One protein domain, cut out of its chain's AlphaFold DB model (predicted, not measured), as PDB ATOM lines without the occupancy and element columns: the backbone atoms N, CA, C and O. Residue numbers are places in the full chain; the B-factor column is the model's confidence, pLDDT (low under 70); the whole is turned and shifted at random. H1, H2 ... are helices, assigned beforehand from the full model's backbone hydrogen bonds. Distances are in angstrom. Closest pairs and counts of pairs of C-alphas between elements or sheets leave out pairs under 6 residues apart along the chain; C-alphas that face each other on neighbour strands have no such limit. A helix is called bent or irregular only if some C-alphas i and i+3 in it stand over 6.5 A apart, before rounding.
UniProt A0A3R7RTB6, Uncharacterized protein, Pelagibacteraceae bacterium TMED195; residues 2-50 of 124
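Overview. This is residues 2 to 50 of the 124 residues of an uncharacterized protein of Pelagibacteraceae bacterium TMED195 (UniProt A0A3R7RTB6). Picture an L: one long, unbent helix, H3, is the long arm, and a small helical hairpin of two short helices, H1 and H2, makes the foot at its beginning. H1 and H2 lie side by side, H2 meets the start of H3 at a corner, and residues 30 to 50 stick out with nothing packed on them. The printed part has 49 residues with three named helices, in the order H1, H2, H3, and no named strand; the class is all helix. The whole is extended, with a radius of gyration of the C-alphas of 15.8 A, and it spans 46 by 23 by 15 A.

Arrangement. Start at residues 2 to 9, which are H1, and go on to residues 14 to 21, which are H2. These two touch and form a helical hairpin; look at Leu 8 and Glu 14, whose C-alphas are the closest of the two helices, 6.0 A apart. They run opposite ways at a shallow tilt of 31 degrees. Next comes H3, residues 23 to 48, about perpendicular to H2 at 83 degrees. H2 and H3 only just touch, and only at the corner by their link, with 3 pairs of C-alphas within 8 A; H3 touches H2 with residues 25 to 26 alone. Their closest C-alphas are those of Tyr 19 and Tyr 25, 6.1 A apart. H1 and H3 are apart. In H1 and H3 every backbone O i to N i+4 pair is within hydrogen-bond range, while in H2 it is 2 of 4.

Along the chain. Find C-alpha 2 at (56.524, 59.356, 3.004); from there H1 runs 10.5 A to C-alpha 9. H2 covers 12.0 A from C-alpha 14 to C-alpha 21; it is neither bent nor irregular, but only just: C-alphas 15 and 18 are 6.0 A apart. Then find C-alpha 23 at (51.172, 54.080, 17.376), where H3 begins, and follow it for 37.2 A to C-alpha 48 at (54.234, 18.045, 8.568).

Size, cuts and confidence. The C-alphas farthest apart are those of Asp 2 and Lys 50, at 46.5 A, the first and last printed residues. The printed part has no cut. Both links are tight: 4 residues between H1 and H2, and 1 between H2 and H3. Residues 30 to 50, of which 30 to 48 belong to H3, stand free. The mean pLDDT of the printed part is 81.3, and residues 48 to 50 are under 70.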
ATOM      1  N   ASP A   2      57.014  58.743   4.257       71.31
ATOM      2  CA  ASP A   2      56.524  59.356   3.004       71.31
ATOM      3  C   ASP A   2      56.355  58.394   1.824       71.31
ATOM      4  O   ASP A   2      55.398  58.512   1.065       71.31
ATOM      5  N   PHE A   3      57.226  57.387   1.693       77.38
ATOM      6  CA  PHE A   3      57.085  56.367   0.648       77.38
ATOM      7  C   PHE A   3      55.810  55.523   0.818       77.38
ATOM      8  O   PHE A   3      55.126  55.233  -0.159       77.38
ATOM      9  N   ILE A   4      55.468  55.166   2.060       74.94
ATOM     10  CA  ILE A   4      54.286  54.353   2.376       74.94
ATOM     11  C   ILE A   4      53.014  55.181   2.169       74.94
ATOM     12  O   ILE A   4      52.066  54.689   1.565       74.94
ATOM     13  N   LYS A   5      53.020  56.458   2.583       70.31
ATOM     14  CA  LYS A   5      51.908  57.393   2.341       70.31
ATOM     15  C   LYS A   5      51.649  57.578   0.843       70.31
ATOM     16  O   LYS A   5      50.523  57.400   0.395       70.31
ATOM     17  N   LYS A   6      52.707  57.793   0.055       79.00
ATOM     18  CA  LYS A   6      52.621  57.947  -1.406       79.00
ATOM     19  C   LYS A   6      52.158  56.674  -2.125       79.00
ATOM     20  O   LYS A   6      51.495  56.746  -3.156       79.00
ATOM     21  N   ALA A   7      52.512  55.499  -1.601       77.94
ATOM     22  CA  ALA A   7      52.037  54.222  -2.127       77.94
ATOM     23  C   ALA A   7      50.553  53.971  -1.803       77.94
ATOM     24  O   ALA A   7      49.840  53.451  -2.655       77.94
ATOM     25  N   LEU A   8      50.087  54.365  -0.613       74.00
ATOM     26  CA  LEU A   8      48.684  54.248  -0.192       74.00
ATOM     27  C   LEU A   8      47.761  55.188  -0.973       74.00
ATOM     28  O   LEU A   8      46.693  54.766  -1.405       74.00
ATOM     29  N   GLU A   9      48.205  56.422  -1.213       73.69
ATOM     30  CA  GLU A   9      47.499  57.421  -2.029       73.69
ATOM     31  C   GLU A   9      47.320  56.934  -3.476       73.69
ATOM     32  O   GLU A   9      46.243  57.033  -4.054       73.69
ATOM     33  N   LYS A  10      48.338  56.265  -4.038       81.06
ATOM     34  CA  LYS A  10      48.266  55.658  -5.378       81.06
ATOM     35  C   LYS A  10      47.249  54.509  -5.489       81.06
ATOM     36  O   LYS A  10      46.854  54.162  -6.599       81.06
ATOM     37  N   ILE A  11      46.867  53.892  -4.372       82.94
ATOM     38  CA  ILE A  11      45.943  52.745  -4.316       82.94
ATOM     39  C   ILE A  11      44.555  53.199  -3.803       82.94
ATOM     40  O   ILE A  11      43.703  52.365  -3.524       82.94
ATOM     41  N   GLU A  12      44.307  54.514  -3.680       76.62
ATOM     42  CA  GLU A  12      43.071  55.105  -3.121       76.62
ATOM     43  C   GLU A  12      42.753  54.641  -1.681       76.62
ATOM     44  O   GLU A  12      41.630  54.738  -1.190       76.62
ATOM     45  N   LEU A  13      43.763  54.160  -0.951       74.31
ATOM     46  CA  LEU A  13      43.646  53.666   0.425       74.31
ATOM     47  C   LEU A  13      44.005  54.750   1.448       74.31
ATOM     48  O   LEU A  13      44.578  54.475   2.504       74.31
ATOM     49  N   GLU A  14      43.662  56.000   1.142       70.19
ATOM     50  CA  GLU A  14      43.968  57.173   1.969       70.19
ATOM     51  C   GLU A  14      43.411  57.043   3.393       70.19
ATOM     52  O   GLU A  14      44.033  57.483   4.360       70.19
ATOM     53  N   SER A  15      42.285  56.342   3.547       72.19
ATOM     54  CA  SER A  15      41.675  56.054   4.847       72.19
ATOM     55  C   SER A  15      42.581  55.237   5.775       72.19
ATOM     56  O   SER A  15      42.490  55.385   6.992       72.19
ATOM     57  N   LEU A  16      43.496  54.422   5.234       71.31
ATOM     58  CA  LEU A  16      44.446  53.636   6.022       71.31
ATOM     59  C   LEU A  16      45.592  54.486   6.583       71.31
ATOM     60  O   LEU A  16      46.141  54.141   7.627       71.31
ATOM     61  N   VAL A  17      45.909  55.627   5.960       71.56
ATOM     62  CA  VAL A  17      46.991  56.528   6.399       71.56
ATOM     63  C   VAL A  17      46.746  57.043   7.822       71.56
ATOM     64  O   VAL A  17      47.685  57.131   8.612       71.56
ATOM     65  N   VAL A  18      45.483  57.292   8.182       74.81
ATOM     66  CA  VAL A  18      45.081  57.738   9.531       74.81
ATOM     67  C   VAL A  18      45.426  56.694  10.602       74.81
ATOM     68  O   VAL A  18      45.798  57.049  11.720       74.81
ATOM     69  N   TYR A  19      45.364  55.405  10.263       73.88
ATOM     70  CA  TYR A  19      45.705  54.316  11.181       73.88
ATOM     71  C   TYR A  19      47.217  54.069  11.277       73.88
ATOM     72  O   TYR A  19      47.672  53.525  12.281       73.88
ATOM     73  N   LEU A  20      48.002  54.492  10.275       73.12
ATOM     74  CA  LEU A  20      49.467  54.393  10.300       73.12
ATOM     75  C   LEU A  20      50.124  55.429  11.221       73.12
ATOM     76  O   LEU A  20      51.182  55.149  11.778       73.12
ATOM     77  N   ASP A  21      49.532  56.614  11.377       76.62
ATOM     78  CA  ASP A  21      50.117  57.668  12.217       76.62
ATOM     79  C   ASP A  21      49.871  57.426  13.722       76.62
ATOM     80  O   ASP A  21      50.581  57.970  14.567       76.62
ATOM     81  N   ASN A  22      48.910  56.569  14.082       82.44
ATOM     82  CA  ASN A  22      48.622  56.234  15.474       82.44
ATOM     83  C   ASN A  22      49.367  54.962  15.915       82.44
ATOM     84  O   ASN A  22      49.048  53.836  15.521       82.44
ATOM     85  N   THR A  23      50.327  55.146  16.821       82.69
ATOM     86  CA  THR A  23      51.172  54.080  17.376       82.69
ATOM     87  C   THR A  23      50.379  52.957  18.047       82.69
ATOM     88  O   THR A  23      50.810  51.807  18.005       82.69
ATOM     89  N   GLY A  24      49.214  53.252  18.630       87.88
ATOM     90  CA  GLY A  24      48.362  52.245  19.266       87.88
ATOM     91  C   GLY A  24      47.813  51.224  18.268       87.88
ATOM     92  O   GLY A  24      47.883  50.021  18.519       87.88
ATOM     93  N   TYR A  25      47.332  51.684  17.109       85.56
ATOM     94  CA  TYR A  25      46.820  50.799  16.057       85.56
ATOM     95  C   TYR A  25      47.928  49.974  15.410       85.56
ATOM     96  O   TYR A  25      47.711  48.799  15.122       85.56
ATOM     97  N   LEU A  26      49.123  50.546  15.245       84.50
ATOM     98  CA  LEU A  26      50.283  49.801  14.754       84.50
ATOM     99  C   LEU A  26      50.637  48.640  15.687       84.50
ATOM    100  O   LEU A  26      50.812  47.517  15.221       84.50
ATOM    101  N   ILE A  27      50.691  48.881  17.000       89.19
ATOM    102  CA  ILE A  27      50.968  47.826  17.985       89.19
ATOM    103  C   ILE A  27      49.892  46.735  17.916       89.19
ATOM    104  O   ILE A  27      50.220  45.553  17.858       89.19
ATOM    105  N   LEU A  28      48.614  47.121  17.859       90.50
ATOM    106  CA  LEU A  28      47.491  46.186  17.750       90.50
ATOM    107  C   LEU A  28      47.570  45.336  16.472       90.50
ATOM    108  O   LEU A  28      47.378  44.121  16.521       90.50
ATOM    109  N   PHE A  29      47.918  45.961  15.346       89.44
ATOM    110  CA  PHE A  29      48.136  45.286  14.071       89.44
ATOM    111  C   PHE A  29      49.292  44.285  14.146       89.44
ATOM    112  O   PHE A  29      49.139  43.153  13.699       89.44
ATOM    113  N   PHE A  30      50.421  44.655  14.758       91.75
ATOM    114  CA  PHE A  30      51.547  43.738  14.943       91.75
ATOM    115  C   PHE A  30      51.184  42.554  15.837       91.75
ATOM    116  O   PHE A  30      51.495  41.419  15.489       91.75
ATOM    117  N   VAL A  31      50.478  42.784  16.948       95.25
ATOM    118  CA  VAL A  31      49.996  41.696  17.813       95.25
ATOM    119  C   VAL A  31      49.096  40.750  17.018       95.25
ATOM    120  O   VAL A  31      49.328  39.543  17.009       95.25
ATOM    121  N   PHE A  32      48.130  41.285  16.272       94.88
ATOM    122  CA  PHE A  32      47.250  40.478  15.429       94.88
ATOM    123  C   PHE A  32      48.016  39.696  14.350       94.88
ATOM    124  O   PHE A  32      47.784  38.502  14.160       94.88
ATOM    125  N   LEU A  33      48.983  40.340  13.692       94.75
ATOM    126  CA  LEU A  33      49.833  39.729  12.676       94.75
ATOM    127  C   LEU A  33      50.665  38.580  13.257       94.75
ATOM    128  O   LEU A  33      50.728  37.505  12.664       94.75
ATOM    129  N   THR A  34      51.268  38.772  14.432       93.69
ATOM    130  CA  THR A  34      52.037  37.714  15.105       93.69
ATOM    131  C   THR A  34      51.162  36.523  15.488       93.69
ATOM    132  O   THR A  34      51.590  35.380  15.341       93.69
ATOM    133  N   LEU A  35      49.912  36.770  15.890       95.94
ATOM    134  CA  LEU A  35      48.938  35.730  16.216       95.94
ATOM    135  C   LEU A  35      48.539  34.933  14.963       95.94
ATOM    136  O   LEU A  35      48.516  33.703  14.995       95.94
ATOM    137  N   LEU A  36      48.311  35.617  13.837       95.56
ATOM    138  CA  LEU A  36      48.052  34.979  12.543       95.56
ATOM    139  C   LEU A  36      49.225  34.118  12.073       95.56
ATOM    140  O   LEU A  36      49.017  32.980  11.656       95.56
ATOM    141  N   ILE A  37      50.450  34.638  12.171       95.50
ATOM    142  CA  ILE A  37      51.667  33.901  11.817       95.50
ATOM    143  C   ILE A  37      51.792  32.656  12.695       95.50
ATOM    144  O   ILE A  37      51.990  31.561  12.173       95.50
ATOM    145  N   TYR A  38      51.620  32.788  14.012       94.88
ATOM    146  CA  TYR A  38      51.652  31.655  14.935       94.88
ATOM    147  C   TYR A  38      50.618  30.581  14.570       94.88
ATOM    148  O   TYR A  38      50.945  29.396  14.524       94.88
ATOM    149  N   LEU A  39      49.384  30.984  14.255       93.94
ATOM    150  CA  LEU A  39      48.313  30.067  13.868       93.94
ATOM    151  C   LEU A  39      48.652  29.356  12.548       93.94
ATOM    152  O   LEU A  39      48.534  28.134  12.451       93.94
ATOM    153  N   PHE A  40      49.160  30.096  11.564       93.06
ATOM    154  CA  PHE A  40      49.613  29.542  10.291       93.06
ATOM    155  C   PHE A  40      50.753  28.530  10.475       93.06
ATOM    156  O   PHE A  40      50.673  27.418   9.954       93.06
ATOM    157  N   PHE A  41      51.766  28.858  11.282       90.69
ATOM    158  CA  PHE A  41      52.849  27.935  11.627       90.69
ATOM    159  C   PHE A  41      52.340  26.709  12.389       90.69
ATOM    160  O   PHE A  41      52.773  25.600  12.097       90.69
ATOM    161  N   SER A  42      51.387  26.863  13.312       87.19
ATOM    162  CA  SER A  42      50.772  25.732  14.013       87.19
ATOM    163  C   SER A  42      50.033  24.792  13.056       87.19
ATOM    164  O   SER A  42      50.071  23.576  13.254       87.19
ATOM    165  N   LEU A  43      49.361  25.328  12.034       86.75
ATOM    166  CA  LEU A  43      48.697  24.531  11.003       86.75
ATOM    167  C   LEU A  43      49.712  23.836  10.091       86.75
ATOM    168  O   LEU A  43      49.558  22.644   9.827       86.75
ATOM    169  N   LEU A  44      50.771  24.542   9.679       83.12
ATOM    170  CA  LEU A  44      51.878  23.962   8.914       83.12
ATOM    171  C   LEU A  44      52.534  22.812   9.684       83.12
ATOM    172  O   LEU A  44      52.672  21.713   9.155       83.12
ATOM    173  N   LEU A  45      52.877  23.032  10.955       79.62
ATOM    174  CA  LEU A  45      53.453  22.010  11.827       79.62
ATOM    175  C   LEU A  45      52.515  20.803  11.941       79.62
ATOM    176  O   LEU A  45      52.958  19.672  11.793       79.62
ATOM    177  N   LYS A  46      51.206  20.999  12.113       76.69
ATOM    178  CA  LYS A  46      50.250  19.880  12.163       76.69
ATOM    179  C   LYS A  46      50.194  19.075  10.854       76.69
ATOM    180  O   LYS A  46      49.924  17.876  10.902       76.69
ATOM    181  N   LEU A  47      50.455  19.712   9.711       72.31
ATOM    182  CA  LEU A  47      50.512  19.058   8.404       72.31
ATOM    183  C   LEU A  47      51.787  18.212   8.246       72.31
ATOM    184  O   LEU A  47      51.701  17.061   7.827       72.31
ATOM    185  N   PHE A  48      52.945  18.746   8.648       67.44
ATOM    186  CA  PHE A  48      54.234  18.045   8.568       67.44
ATOM    187  C   PHE A  48      54.424  16.981   9.663       67.44
ATOM    188  O   PHE A  48      55.040  15.948   9.423       67.44
ATOM    189  N   PHE A  49      53.855  17.182  10.856       58.38
ATOM    190  CA  PHE A  49      53.983  16.273  12.001       58.38
ATOM    191  C   PHE A  49      52.829  15.269  12.125       58.38
ATOM    192  O   PHE A  49      52.632  14.685  13.194       58.38
ATOM    193  N   LYS A  50      52.091  14.988  11.040       54.91
ATOM    194  CA  LYS A  50      51.196  13.821  10.961       54.91
ATOM    195  C   LYS A  50      52.034  12.535  10.883       54.91
ATOM    196  O   LYS A  50      52.033  11.813   9.891       54.91
TER     197      LYS A  50